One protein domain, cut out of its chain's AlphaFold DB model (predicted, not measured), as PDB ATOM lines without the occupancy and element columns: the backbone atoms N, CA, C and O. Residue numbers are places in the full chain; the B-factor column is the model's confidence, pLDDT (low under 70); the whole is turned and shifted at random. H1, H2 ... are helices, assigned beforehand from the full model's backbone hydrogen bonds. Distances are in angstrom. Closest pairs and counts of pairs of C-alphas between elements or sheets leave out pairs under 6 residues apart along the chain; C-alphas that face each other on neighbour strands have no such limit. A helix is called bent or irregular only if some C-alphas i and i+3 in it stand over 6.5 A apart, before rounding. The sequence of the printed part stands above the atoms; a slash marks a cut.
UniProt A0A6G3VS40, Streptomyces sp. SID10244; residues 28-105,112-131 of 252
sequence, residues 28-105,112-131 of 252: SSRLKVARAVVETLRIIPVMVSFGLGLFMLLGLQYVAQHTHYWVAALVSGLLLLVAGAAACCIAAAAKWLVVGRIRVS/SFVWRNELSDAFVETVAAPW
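AT A GLANCE: This is residues 28 to 105 and 112 to 131 of the 252 residues of a protein of Streptomyces sp. SID10244 (UniProt A0A6G3VS40). The domain is a long helical hairpin with a further helix packed on its open end. One side is made of H1 and H2, nearly in line one after the other; H3 folds back beside H2, and H4 packs on the last part of H3 and reaches H1 and the start of H2. The printed part has 98 residues with four named helices, H1, H2, H3 and H4 in that order, and no named strand; the class is all helix. The whole is loose, with a radius of gyration of the C-alphas of 17.5 A, and a rod with spans of 60 by 28 by 16 A.

IN THESE COORDINATES: H1 covers residues 29 to 40, with C-alpha 29 at (33.028, -52.343, -1.885). H2 covers residues 43 to 66 and is 34.0 A from first to last C-alpha. H3, residues 69 to 98, is the longest helix, 40.8 A from first to last C-alpha, and begins with C-alpha 69 at (-16.785, -44.726, 22.281). It has a kink of 42 degrees near residue 76 and is only just irregular, with C-alphas 74 and 77 7.0 A apart. H4 covers residues 112 to 131, is 28.1 A long, and ends with C-alpha 131 at (-0.066, -38.134, 8.156). It is neither bent nor irregular, but only just: C-alphas 126 and 129 are 6.4 A apart.

HOW THE PARTS SIT: H4 is the hub and touches H1, H2 and H3. With H1 it runs the same way at a shallow tilt of 15 degrees; the closest C-alphas are those of Val 38 and Trp 115, 6.7 A apart, and H1 touches it with residues 35 to 39 alone. With H2 it runs the same way at a shallow tilt of 24 degrees; the closest C-alphas are those of Pro 45 and Phe 123, 5.2 A apart, and H2 touches it with residues 45 to 49 alone. H3 and H4 touch and run opposite ways at a shallow tilt of 12 degrees, with the closest C-alphas, those of Gly 84 and Trp 131, 4.9 A apart. H2 and H3 form a helical hairpin, opposite ways at a shallow tilt of 23 degrees; the closest C-alphas are those of Ala 64 and Ala 72, 5.3 A apart. H2, H3 and H4 are an up-and-down bundle, each helix running against the one before it. H1 and H3 are apart, and H1 and H2 meet only through their link. Every O i to N i+4 pair is within hydrogen-bond range in H1 and H2; in H3 it is 24 of 26 and in H4 13 of 16.

THE WHOLE: The C-alphas of Ser 28 and His 68, the two farthest apart, are 60.1 A apart. The links H1 to H2 and H2 to H3 are tight. The link H3 to H4 runs across the cut: residues 106 to 111 are not printed, and C-alphas 105 and 112 are 13.5 A apart. The mean pLDDT of the printed part is 95.7, and no printed residue is under 70.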
ATOM      1  N   SER A  28      33.739 -48.659  -5.083       82.88
ATOM      2  CA  SER A  28      34.441 -49.595  -4.196       82.88
ATOM      3  C   SER A  28      33.483 -50.330  -3.244       82.88
ATOM      4  O   SER A  28      32.452 -49.793  -2.825       82.88
ATOM      5  N   SER A  29      33.843 -51.546  -2.820       85.06
ATOM      6  CA  SER A  29      33.028 -52.343  -1.885       85.06
ATOM      7  C   SER A  29      32.725 -51.615  -0.570       85.06
ATOM      8  O   SER A  29      31.651 -51.796  -0.005       85.06
ATOM      9  N   ARG A  30      33.618 -50.725  -0.110       87.31
ATOM     10  CA  ARG A  30      33.380 -49.885   1.077       87.31
ATOM     11  C   ARG A  30      32.209 -48.919   0.882       87.31
ATOM     12  O   ARG A  30      31.402 -48.763   1.791       87.31
ATOM     13  N   LEU A  31      32.081 -48.311  -0.301       84.00
ATOM     14  CA  LEU A  31      30.953 -47.430  -0.627       84.00
ATOM     15  C   LEU A  31      29.642 -48.215  -0.747       84.00
ATOM     16  O   LEU A  31      28.607 -47.723  -0.309       84.00
ATOM     17  N   LYS A  32      29.691 -49.449  -1.269       86.12
ATOM     18  CA  LYS A  32      28.541 -50.371  -1.294       86.12
ATOM     19  C   LYS A  32      28.027 -50.670   0.113       86.12
ATOM     20  O   LYS A  32      26.836 -50.509   0.361       86.12
ATOM     21  N   VAL A  33      28.922 -51.017   1.038       89.44
ATOM     22  CA  VAL A  33      28.565 -51.260   2.445       89.44
ATOM     23  C   VAL A  33      28.038 -49.986   3.108       89.44
ATOM     24  O   VAL A  33      26.985 -50.026   3.734       89.44
ATOM     25  N   ALA A  34      28.706 -48.842   2.929       87.75
ATOM     26  CA  ALA A  34      28.259 -47.574   3.507       87.75
ATOM     27  C   ALA A  34      26.854 -47.175   3.023       87.75
ATOM     28  O   ALA A  34      26.011 -46.791   3.832       87.75
ATOM     29  N   ARG A  35      26.576 -47.323   1.721       90.88
ATOM     30  CA  ARG A  35      25.236 -47.095   1.171       90.88
ATOM     31  C   ARG A  35      24.216 -48.069   1.751       90.88
ATOM     32  O   ARG A  35      23.146 -47.629   2.139       90.88
ATOM     33  N   ALA A  36      24.542 -49.360   1.846       89.06
ATOM     34  CA  ALA A  36      23.641 -50.366   2.413       89.06
ATOM     35  C   ALA A  36      23.277 -50.068   3.878       89.06
ATOM     36  O   ALA A  36      22.127 -50.243   4.278       89.06
ATOM     37  N   VAL A  37      24.231 -49.558   4.666       91.19
ATOM     38  CA  VAL A  37      23.971 -49.103   6.038       91.19
ATOM     39  C   VAL A  37      22.966 -47.949   6.045       91.19
ATOM     40  O   VAL A  37      21.978 -48.023   6.769       91.19
ATOM     41  N   VAL A  38      23.167 -46.916   5.218       90.69
ATOM     42  CA  VAL A  38      22.232 -45.777   5.136       90.69
ATOM     43  C   VAL A  38      20.859 -46.210   4.616       90.69
ATOM     44  O   VAL A  38      19.843 -45.772   5.147       90.69
ATOM     45  N   GLU A  39      20.814 -47.109   3.636       91.62
ATOM     46  CA  GLU A  39      19.564 -47.654   3.102       91.62
ATOM     47  C   GLU A  39      18.779 -48.410   4.180       91.62
ATOM     48  O   GLU A  39      17.566 -48.261   4.288       91.62
ATOM     49  N   THR A  40      19.472 -49.149   5.050       92.56
ATOM     50  CA  THR A  40      18.839 -49.851   6.177       92.56
ATOM     51  C   THR A  40      18.185 -48.870   7.154       92.56
ATOM     52  O   THR A  40      17.136 -49.177   7.715       92.56
ATOM     53  N   LEU A  41      18.731 -47.656   7.314       94.94
ATOM     54  CA  LEU A  41      18.126 -46.616   8.157       94.94
ATOM     55  C   LEU A  41      16.770 -46.125   7.632       94.94
ATOM     56  O   LEU A  41      16.020 -45.528   8.403       94.94
ATOM     57  N   ARG A  42      16.390 -46.416   6.380       94.06
ATOM     58  CA  ARG A  42      15.037 -46.124   5.877       94.06
ATOM     59  C   ARG A  42      13.944 -46.955   6.558       94.06
ATOM     60  O   ARG A  42      12.771 -46.620   6.433       94.06
ATOM     61  N   ILE A  43      14.295 -47.969   7.355       96.38
ATOM     62  CA  ILE A  43      13.333 -48.618   8.258       96.38
ATOM     63  C   ILE A  43      12.825 -47.654   9.343       96.38
ATOM     64  O   ILE A  43      11.698 -47.790   9.810       96.38
ATOM     65  N   ILE A  44      13.621 -46.649   9.730       97.75
ATOM     66  CA  ILE A  44      13.276 -45.701  10.795       97.75
ATOM     67  C   ILE A  44      12.005 -44.908  10.461       97.75
ATOM     68  O   ILE A  44      11.085 -44.954  11.274       97.75
ATOM     69  N   PRO A  45      11.874 -44.214   9.310       97.69
ATOM     70  CA  PRO A  45      10.635 -43.509   8.987       97.69
ATOM     71  C   PRO A  45       9.417 -44.444   8.914       97.69
ATOM     72  O   PRO A  45       8.331 -44.050   9.335       97.69
ATOM     73  N   VAL A  46       9.586 -45.705   8.493       97.69
ATOM     74  CA  VAL A  46       8.512 -46.716   8.556       97.69
ATOM     75  C   VAL A  46       8.100 -46.986  10.008       97.69
ATOM     76  O   VAL A  46       6.910 -46.965  10.321       97.69
ATOM     77  N   MET A  47       9.064 -47.180  10.913       98.25
ATOM     78  CA  MET A  47       8.799 -47.372  12.345       98.25
ATOM     79  C   MET A  47       8.150 -46.143  12.987       98.25
ATOM     80  O   MET A  47       7.258 -46.300  13.816       98.25
ATOM     81  N   VAL A  48       8.552 -44.928  12.596       98.38
ATOM     82  CA  VAL A  48       7.904 -43.689  13.056       98.38
ATOM     83  C   VAL A  48       6.449 -43.650  12.599       98.38
ATOM     84  O   VAL A  48       5.562 -43.417  13.415       98.38
ATOM     85  N   SER A  49       6.193 -43.917  11.317       98.00
ATOM     86  CA  SER A  49       4.841 -43.942  10.750       98.00
ATOM     87  C   SER A  49       3.959 -44.984  11.448       98.00
ATOM     88  O   SER A  49       2.834 -44.691  11.855       98.00
ATOM     89  N   PHE A  50       4.502 -46.177  11.703       98.31
ATOM     90  CA  PHE A  50       3.829 -47.206  12.493       98.31
ATOM     91  C   PHE A  50       3.574 -46.759  13.940       98.31
ATOM     92  O   PHE A  50       2.488 -46.977  14.473       98.31
ATOM     93  N   GLY A  51       4.542 -46.088  14.567       98.44
ATOM     94  CA  GLY A  51       4.414 -45.524  15.909       98.44
ATOM     95  C   GLY A  51       3.303 -44.477  16.014       98.44
ATOM     96  O   GLY A  51       2.556 -44.491  16.990       98.44
ATOM     97  N   LEU A  52       3.127 -43.629  14.996       98.31
ATOM     98  CA  LEU A  52       1.993 -42.698  14.908       98.31
ATOM     99  C   LEU A  52       0.655 -43.445  14.795       98.31
ATOM    100  O   LEU A  52      -0.320 -43.072  15.448       98.31
ATOM    101  N   GLY A  53       0.619 -44.547  14.041       97.88
ATOM    102  CA  GLY A  53      -0.542 -45.438  13.981       97.88
ATOM    103  C   GLY A  53      -0.874 -46.083  15.324       97.88
ATOM    104  O   GLY A  53      -2.034 -46.090  15.739       97.88
ATOM    105  N   LEU A  54       0.139 -46.562  16.045       98.31
ATOM    106  CA  LEU A  54      -0.041 -47.122  17.380       98.31
ATOM    107  C   LEU A  54      -0.499 -46.053  18.381       98.31
ATOM    108  O   LEU A  54      -1.388 -46.319  19.185       98.31
ATOM    109  N   PHE A  55       0.053 -44.840  18.298       98.00
ATOM    110  CA  PHE A  55      -0.397 -43.695  19.086       98.00
ATOM    111  C   PHE A  55      -1.887 -43.411  18.860       98.00
ATOM    112  O   PHE A  55      -2.632 -43.279  19.830       98.00
ATOM    113  N   MET A  56      -2.339 -43.389  17.602       97.50
ATOM    114  CA  MET A  56      -3.755 -43.212  17.275       97.50
ATOM    115  C   MET A  56      -4.622 -44.326  17.863       97.50
ATOM    116  O   MET A  56      -5.625 -44.045  18.518       97.50
ATOM    117  N   LEU A  57      -4.230 -45.584  17.653       97.50
ATOM    118  CA  LEU A  57      -4.993 -46.744  18.108       97.50
ATOM    119  C   LEU A  57      -5.107 -46.783  19.637       97.50
ATOM    120  O   LEU A  57      -6.212 -46.851  20.175       97.50
ATOM    121  N   LEU A  58      -3.971 -46.712  20.334       98.12
ATOM    122  CA  LEU A  58      -3.928 -46.772  21.793       98.12
ATOM    123  C   LEU A  58      -4.561 -45.534  22.427       98.12
ATOM    124  O   LEU A  58      -5.255 -45.663  23.431       98.12
ATOM    125  N   GLY A  59      -4.374 -44.351  21.835       97.50
ATOM    126  CA  GLY A  59      -5.000 -43.116  22.301       97.50
ATOM    127  C   GLY A  59      -6.525 -43.188  22.237       97.50
ATOM    128  O   GLY A  59      -7.203 -42.897  23.223       97.50
ATOM    129  N   LEU A  60      -7.077 -43.652  21.113       97.56
ATOM    130  CA  LEU A  60      -8.522 -43.841  20.961       97.56
ATOM    131  C   LEU A  60      -9.063 -44.930  21.890       97.56
ATOM    132  O   LEU A  60     -10.099 -44.727  22.525       97.56
ATOM    133  N   GLN A  61      -8.357 -46.057  22.009       97.88
ATOM    134  CA  GLN A  61      -8.731 -47.136  22.922       97.88
ATOM    135  C   GLN A  61      -8.751 -46.654  24.377       97.88
ATOM    136  O   GLN A  61      -9.704 -46.937  25.100       97.88
ATOM    137  N   TYR A  62      -7.737 -45.895  24.793       97.94
ATOM    138  CA  TYR A  62      -7.645 -45.340  26.138       97.94
ATOM    139  C   TYR A  62      -8.848 -44.446  26.458       97.94
ATOM    140  O   TYR A  62      -9.505 -44.646  27.482       97.94
ATOM    141  N   VAL A  63      -9.189 -43.514  25.559       97.44
ATOM    142  CA  VAL A  63     -10.357 -42.635  25.730       97.44
ATOM    143  C   VAL A  63     -11.646 -43.452  25.774       97.44
ATOM    144  O   VAL A  63     -12.473 -43.228  26.657       97.44
ATOM    145  N   ALA A  64     -11.814 -44.422  24.874       97.62
ATOM    146  CA  ALA A  64     -13.012 -45.254  24.823       97.62
ATOM    147  C   ALA A  64     -13.224 -46.064  26.113       97.62
ATOM    148  O   ALA A  64     -14.356 -46.165  26.579       97.62
ATOM    149  N   GLN A  65     -12.147 -46.594  26.706       97.75
ATOM    150  CA  GLN A  65     -12.200 -47.380  27.943       97.75
ATOM    151  C   GLN A  65     -12.481 -46.535  29.194       97.75
ATOM    152  O   GLN A  65     -13.116 -47.031  30.120       97.75
ATOM    153  N   HIS A  66     -12.017 -45.282  29.235       97.62
ATOM    154  CA  HIS A  66     -12.171 -44.409  30.409       97.62
ATOM    155  C   HIS A  66     -13.381 -43.472  30.329       97.62
ATOM    156  O   HIS A  66     -13.773 -42.890  31.337       97.62
ATOM    157  N   THR A  67     -13.959 -43.291  29.139       95.69
ATOM    158  CA  THR A  67     -15.115 -42.412  28.921       95.69
ATOM    159  C   THR A  67     -16.226 -43.162  28.184       95.69
ATOM    160  O   THR A  67     -17.022 -43.853  28.813       95.69
ATOM    161  N   HIS A  68     -16.298 -43.042  26.858       94.25
ATOM    162  CA  HIS A  68     -17.205 -43.786  25.994       94.25
ATOM    163  C   HIS A  68     -16.710 -43.729  24.541       94.25
ATOM    164  O   HIS A  68     -16.021 -42.788  24.140       94.25
ATOM    165  N   TYR A  69     -17.141 -44.677  23.708       96.06
ATOM    166  CA  TYR A  69     -16.785 -44.726  22.281       96.06
ATOM    167  C   TYR A  69     -17.161 -43.455  21.500       96.06
ATOM    168  O   TYR A  69     -16.444 -43.050  20.590       96.06
ATOM    169  N   TRP A  70     -18.249 -42.784  21.886       96.94
ATOM    170  CA  TRP A  70     -18.678 -41.525  21.265       96.94
ATOM    171  C   TRP A  70     -17.703 -40.380  21.525       96.94
ATOM    172  O   TRP A  70     -17.398 -39.616  20.614       96.94
ATOM    173  N   VAL A  71     -17.172 -40.286  22.745       96.38
ATOM    174  CA  VAL A  71     -16.159 -39.280  23.084       96.38
ATOM    175  C   VAL A  71     -14.877 -39.563  22.307       96.38
ATOM    176  O   VAL A  71     -14.332 -38.646  21.701       96.38
ATOM    177  N   ALA A  72     -14.448 -40.830  22.240       96.44
ATOM    178  CA  ALA A  72     -13.292 -41.240  21.440       96.44
ATOM    179  C   ALA A  72     -13.448 -40.853  19.957       96.44
ATOM    180  O   ALA A  72     -12.522 -40.302  19.362       96.44
ATOM    181  N   ALA A  73     -14.633 -41.062  19.376       96.06
ATOM    182  CA  ALA A  73     -14.931 -40.645  18.008       96.06
ATOM    183  C   ALA A  73     -14.849 -39.118  17.832       96.06
ATOM    184  O   ALA A  73     -14.221 -38.651  16.882       96.06
ATOM    185  N   LEU A  74     -15.409 -38.337  18.763       96.75
ATOM    186  CA  LEU A  74     -15.374 -36.870  18.711       96.75
ATOM    187  C   LEU A  74     -13.949 -36.305  18.814       96.75
ATOM    188  O   LEU A  74     -13.615 -35.358  18.103       96.75
ATOM    189  N   VAL A  75     -13.090 -36.885  19.658       96.44
ATOM    190  CA  VAL A  75     -11.701 -36.411  19.831       96.44
ATOM    191  C   VAL A  75     -10.724 -36.979  18.797       96.44
ATOM    192  O   VAL A  75      -9.574 -36.541  18.741       96.44
ATOM    193  N   SER A  76     -11.153 -37.923  17.955       96.50
ATOM    194  CA  SER A  76     -10.289 -38.578  16.962       96.50
ATOM    195  C   SER A  76      -9.627 -37.598  15.992       96.50
ATOM    196  O   SER A  76      -8.438 -37.730  15.707       96.50
ATOM    197  N   GLY A  77     -10.354 -36.564  15.558       96.19
ATOM    198  CA  GLY A  77      -9.811 -35.499  14.718       96.19
ATOM    199  C   GLY A  77      -8.692 -34.719  15.412       96.19
ATOM    200  O   GLY A  77      -7.677 -34.423  14.790       96.19
ATOM    201  N   LEU A  78      -8.820 -34.453  16.716       96.62
ATOM    202  CA  LEU A  78      -7.770 -33.787  17.488       96.62
ATOM    203  C   LEU A  78      -6.525 -34.673  17.617       96.62
ATOM    204  O   LEU A  78      -5.411 -34.183  17.449       96.62
ATOM    205  N   LEU A  79      -6.701 -35.976  17.851       97.00
ATOM    206  CA  LEU A  79      -5.584 -36.926  17.870       97.00
ATOM    207  C   LEU A  79      -4.880 -37.003  16.508       97.00
ATOM    208  O   LEU A  79      -3.650 -36.988  16.469       97.00
ATOM    209  N   LEU A  80      -5.634 -37.002  15.403       96.88
ATOM    210  CA  LEU A  80      -5.068 -36.946  14.051       96.88
ATOM    211  C   LEU A  80      -4.275 -35.657  13.818       96.88
ATOM    212  O   LEU A  80      -3.186 -35.714  13.255       96.88
ATOM    213  N   LEU A  81      -4.773 -34.508  14.285       97.06
ATOM    214  CA  LEU A  81      -4.042 -33.241  14.200       97.06
ATOM    215  C   LEU A  81      -2.732 -33.285  14.997       97.06
ATOM    216  O   LEU A  81      -1.709 -32.807  14.509       97.06
ATOM    217  N   VAL A  82      -2.735 -33.892  16.188       97.88
ATOM    218  CA  VAL A  82      -1.517 -34.092  16.993       97.88
ATOM    219  C   VAL A  82      -0.532 -35.019  16.275       97.88
ATOM    220  O   VAL A  82       0.651 -34.691  16.185       97.88
ATOM    221  N   ALA A  83      -1.004 -36.136  15.716       98.12
ATOM    222  CA  ALA A  83      -0.168 -37.062  14.955       98.12
ATOM    223  C   ALA A  83       0.422 -36.402  13.695       98.12
ATOM    224  O   ALA A  83       1.616 -36.540  13.433       98.12
ATOM    225  N   GLY A  84      -0.377 -35.626  12.957       98.00
ATOM    226  CA  GLY A  84       0.069 -34.874  11.784       98.00
ATOM    227  C   GLY A  84       1.085 -33.779  12.128       98.00
ATOM    228  O   GLY A  84       2.095 -33.634  11.438       98.00
ATOM    229  N   ALA A  85       0.881 -33.053  13.232       98.00
ATOM    230  CA  ALA A  85       1.848 -32.075  13.730       98.00
ATOM    231  C   ALA A  85       3.167 -32.738  14.169       98.00
ATOM    232  O   ALA A  85       4.252 -32.233  13.882       98.00
ATOM    233  N   ALA A  86       3.099 -33.900  14.822       98.38
ATOM    234  CA  ALA A  86       4.290 -34.677  15.153       98.38
ATOM    235  C   ALA A  86       5.014 -35.147  13.881       98.38
ATOM    236  O   ALA A  86       6.224 -34.954  13.763       98.38
ATOM    237  N   ALA A  87       4.284 -35.689  12.901       98.44
ATOM    238  CA  ALA A  87       4.830 -36.141  11.623       98.44
ATOM    239  C   ALA A  87       5.573 -35.025  10.876       98.44
ATOM    240  O   ALA A  87       6.703 -35.224  10.419       98.44
ATOM    241  N   CYS A  88       4.968 -33.838  10.786       97.19
ATOM    242  CA  CYS A  88       5.553 -32.706  10.076       97.19
ATOM    243  C   CYS A  88       6.834 -32.200  10.773       97.19
ATOM    244  O   CYS A  88       7.843 -31.955  10.101       97.19
ATOM    245  N   CYS A  89       6.836 -32.137  12.110       98.31
ATOM    246  CA  CYS A  89       8.001 -31.772  12.916       98.31
ATOM    247  C   CYS A  89       9.124 -32.809  12.816       98.31
ATOM    248  O   CYS A  89      10.286 -32.428  12.674       98.31
ATOM    249  N   ILE A  90       8.800 -34.105  12.853       98.44
ATOM    250  CA  ILE A  90       9.790 -35.184  12.750       98.44
ATOM    251  C   ILE A  90      10.470 -35.161  11.380       98.44
ATOM    252  O   ILE A  90      11.696 -35.228  11.321       98.44
ATOM    253  N   ALA A  91       9.716 -35.010  10.287       98.06
ATOM    254  CA  ALA A  91      10.305 -34.927   8.950       98.06
ATOM    255  C   ALA A  91      11.188 -33.679   8.781       98.06
ATOM    256  O   ALA A  91      12.295 -33.770   8.249       98.06
ATOM    257  N   ALA A  92      10.755 -32.524   9.302       98.19
ATOM    258  CA  ALA A  92      11.575 -31.317   9.291       98.19
ATOM    259  C   ALA A  92      12.861 -31.489  10.118       98.19
ATOM    260  O   ALA A  92      13.949 -31.148   9.651       98.19
ATOM    261  N   ALA A  93      12.763 -32.070  11.316       98.31
ATOM    262  CA  ALA A  93      13.921 -32.368  12.154       98.31
ATOM    263  C   ALA A  93      14.885 -33.339  11.456       98.31
ATOM    264  O   ALA A  93      16.087 -33.082  11.433       98.31
ATOM    265  N   ALA A  94      14.370 -34.400  10.827       97.56
ATOM    266  CA  ALA A  94      15.171 -35.344  10.055       97.56
ATOM    267  C   ALA A  94      15.946 -34.630   8.941       97.56
ATOM    268  O   ALA A  94      17.157 -34.807   8.843       97.56
ATOM    269  N   LYS A  95      15.304 -33.738   8.176       97.50
ATOM    270  CA  LYS A  95      15.981 -32.942   7.142       97.50
ATOM    271  C   LYS A  95      17.138 -32.118   7.698       97.50
ATOM    272  O   LYS A  95      18.245 -32.147   7.152       97.50
ATOM    273  N   TRP A  96      16.920 -31.398   8.795       98.06
ATOM    274  CA  TRP A  96      17.948 -30.524   9.369       98.06
ATOM    275  C   TRP A  96      19.085 -31.288  10.052       98.06
ATOM    276  O   TRP A  96      20.237 -30.875   9.930       98.06
ATOM    277  N   LEU A  97      18.786 -32.405  10.717       97.19
ATOM    278  CA  LEU A  97      19.782 -33.254  11.376       97.19
ATOM    279  C   LEU A  97      20.577 -34.092  10.369       97.19
ATOM    280  O   LEU A  97      21.796 -34.212  10.480       97.19
ATOM    281  N   VAL A  98      19.890 -34.674   9.381       95.50
ATOM    282  CA  VAL A  98      20.489 -35.612   8.430       95.50
ATOM    283  C   VAL A  98      21.155 -34.886   7.285       95.50
ATOM    284  O   VAL A  98      22.217 -35.340   6.903       95.50
ATOM    285  N   VAL A  99      20.621 -33.791   6.738       96.12
ATOM    286  CA  VAL A  99      21.178 -33.126   5.536       96.12
ATOM    287  C   VAL A  99      21.680 -31.721   5.858       96.12
ATOM    288  O   VAL A  99      22.796 -31.361   5.477       96.12
ATOM    289  N   GLY A 100      20.887 -30.955   6.604       96.56
ATOM    290  CA  GLY A 100      21.130 -29.542   6.869       96.56
ATOM    291  C   GLY A 100      20.599 -28.658   5.741       96.56
ATOM    292  O   GLY A 100      19.551 -28.931   5.161       96.56
ATOM    293  N   ARG A 101      21.305 -27.561   5.446       96.31
ATOM    294  CA  ARG A 101      20.918 -26.627   4.380       96.31
ATOM    295  C   ARG A 101      21.477 -27.073   3.032       96.31
ATOM    296  O   ARG A 101      22.697 -27.147   2.881       96.31
ATOM    297  N   ILE A 102      20.603 -27.269   2.052       96.25
ATOM    298  CA  ILE A 102      20.989 -27.648   0.690       96.25
ATOM    299  C   ILE A 102      21.320 -26.391  -0.131       96.25
ATOM    300  O   ILE A 102      20.714 -25.328   0.030       96.25
ATOM    301  N   ARG A 103      22.343 -26.490  -0.983       95.62
ATOM    302  CA  ARG A 103      22.795 -25.434  -1.904       95.62
ATOM    303  C   ARG A 103      22.894 -26.014  -3.315       95.62
ATOM    304  O   ARG A 103      22.936 -27.225  -3.466       95.62
ATOM    305  N   VAL A 104      22.942 -25.139  -4.318       95.50
ATOM    306  CA  VAL A 104      23.211 -25.515  -5.714       95.50
ATOM    307  C   VAL A 104      24.572 -26.204  -5.777       95.50
ATOM    308  O   VAL A 104      25.564 -25.646  -5.298       95.50
ATOM    309  N   SER A 105      24.606 -27.419  -6.313       92.81
ATOM    310  CA  SER A 105      25.807 -28.252  -6.354       92.81
ATOM    311  C   SER A 105      25.635 -29.439  -7.300       92.81
ATOM    312  O   SER A 105      24.530 -29.787  -7.716       92.81
ATOM    313  N   SER A 112      27.861 -39.452  -0.105       90.38
ATOM    314  CA  SER A 112      27.126 -39.429   1.165       90.38
ATOM    315  C   SER A 112      25.996 -38.394   1.161       90.38
ATOM    316  O   SER A 112      24.973 -38.624   1.797       90.38
ATOM    317  N   PHE A 113      26.156 -37.286   0.426       93.00
ATOM    318  CA  PHE A 113      25.103 -36.288   0.259       93.00
ATOM    319  C   PHE A 113      23.833 -36.905  -0.339       93.00
ATOM    320  O   PHE A 113      22.774 -36.758   0.260       93.00
ATOM    321  N   VAL A 114      23.945 -37.648  -1.450       92.25
ATOM    322  CA  VAL A 114      22.794 -38.280  -2.120       92.25
ATOM    323  C   VAL A 114      22.059 -39.212  -1.162       92.25
ATOM    324  O   VAL A 114      20.852 -39.094  -1.006       92.25
ATOM    325  N   TRP A 115      22.775 -40.085  -0.447       93.94
ATOM    326  CA  TRP A 115      22.131 -41.061   0.443       93.94
ATOM    327  C   TRP A 115      21.503 -40.411   1.679       93.94
ATOM    328  O   TRP A 115      20.456 -40.851   2.143       93.94
ATOM    329  N   ARG A 116      22.127 -39.354   2.216       94.50
ATOM    330  CA  ARG A 116      21.553 -38.554   3.310       94.50
ATOM    331  C   ARG A 116      20.294 -37.818   2.849       94.50
ATOM    332  O   ARG A 116      19.319 -37.787   3.591       94.50
ATOM    333  N   ASN A 117      20.317 -37.260   1.639       95.00
ATOM    334  CA  ASN A 117      19.171 -36.580   1.040       95.00
ATOM    335  C   ASN A 117      18.013 -37.551   0.809       95.00
ATOM    336  O   ASN A 117      16.911 -37.312   1.279       95.00
ATOM    337  N   GLU A 118      18.295 -38.701   0.203       95.06
ATOM    338  CA  GLU A 118      17.334 -39.786   0.020       95.06
ATOM    339  C   GLU A 118      16.748 -40.306   1.351       95.06
ATOM    340  O   GLU A 118      15.558 -40.596   1.441       95.06
ATOM    341  N   LEU A 119      17.564 -40.428   2.407       96.19
ATOM    342  CA  LEU A 119      17.071 -40.813   3.734       96.19
ATOM    343  C   LEU A 119      16.141 -39.742   4.318       96.19
ATOM    344  O   LEU A 119      15.113 -40.084   4.896       96.19
ATOM    345  N   SER A 120      16.483 -38.460   4.175       96.88
ATOM    346  CA  SER A 120      15.612 -37.351   4.579       96.88
ATOM    347  C   SER A 120      14.289 -37.360   3.809       96.88
ATOM    348  O   SER A 120      13.231 -37.182   4.406       96.88
ATOM    349  N   ASP A 121      14.341 -37.599   2.501       95.75
ATOM    350  CA  ASP A 121      13.167 -37.686   1.632       95.75
ATOM    351  C   ASP A 121      12.237 -38.837   2.047       95.75
ATOM    352  O   ASP A 121      11.022 -38.671   2.128       95.75
ATOM    353  N   ALA A 122      12.795 -39.972   2.488       97.31
ATOM    354  CA  ALA A 122      12.002 -41.077   3.028       97.31
ATOM    355  C   ALA A 122      11.149 -40.679   4.252       97.31
ATOM    356  O   ALA A 122      10.049 -41.209   4.420       97.31
ATOM    357  N   PHE A 123      11.603 -39.738   5.097       98.25
ATOM    358  CA  PHE A 123      10.772 -39.190   6.181       98.25
ATOM    359  C   PHE A 123       9.639 -38.310   5.654       98.25
ATOM    360  O   PHE A 123       8.535 -38.351   6.198       98.25
ATOM    361  N   VAL A 124       9.887 -37.528   4.604       97.62
ATOM    362  CA  VAL A 124       8.836 -36.741   3.955       97.62
ATOM    363  C   VAL A 124       7.778 -37.676   3.371       97.62
ATOM    364  O   VAL A 124       6.616 -37.564   3.750       97.62
ATOM    365  N   GLU A 125       8.175 -38.649   2.555       97.31
ATOM    366  CA  GLU A 125       7.251 -39.535   1.833       97.31
ATOM    367  C   GLU A 125       6.528 -40.542   2.742       97.31
ATOM    368  O   GLU A 125       5.345 -40.822   2.561       97.31
ATOM    369  N   THR A 126       7.207 -41.089   3.755       98.00
ATOM    370  CA  THR A 126       6.642 -42.177   4.581       98.00
ATOM    371  C   THR A 126       5.960 -41.669   5.854       98.00
ATOM    372  O   THR A 126       5.106 -42.359   6.422       98.00
ATOM    373  N   VAL A 127       6.335 -40.475   6.329       98.31
ATOM    374  CA  VAL A 127       5.832 -39.904   7.590       98.31
ATOM    375  C   VAL A 127       5.014 -38.647   7.321       98.31
ATOM    376  O   VAL A 127       3.812 -38.641   7.569       98.31
ATOM    377  N   ALA A 128       5.615 -37.579   6.795       98.00
ATOM    378  CA  ALA A 128       4.892 -36.314   6.656       98.00
ATOM    379  C   ALA A 128       3.770 -36.380   5.611       98.00
ATOM    380  O   ALA A 128       2.684 -35.873   5.874       98.00
ATOM    381  N   ALA A 129       3.988 -37.010   4.457       97.25
ATOM    382  CA  ALA A 129       3.010 -37.069   3.376       97.25
ATOM    383  C   ALA A 129       1.683 -37.738   3.785       97.25
ATOM    384  O   ALA A 129       0.648 -37.065   3.701       97.25
ATOM    385  N   PRO A 130       1.660 -38.992   4.286       97.31
ATOM    386  CA  PRO A 130       0.411 -39.663   4.648       97.31
ATOM    387  C   PRO A 130      -0.274 -39.068   5.884       97.31
ATOM    388  O   PRO A 130      -1.501 -39.008   5.918       97.31
ATOM    389  N   TRP A 131       0.490 -38.616   6.884       98.00
ATOM    390  CA  TRP A 131      -0.066 -38.134   8.156       98.00
ATOM    391  C   TRP A 131      -0.415 -36.641   8.158       98.00
ATOM    392  O   TRP A 131      -1.137 -36.186   9.043       98.00
TER     393      TRP A 131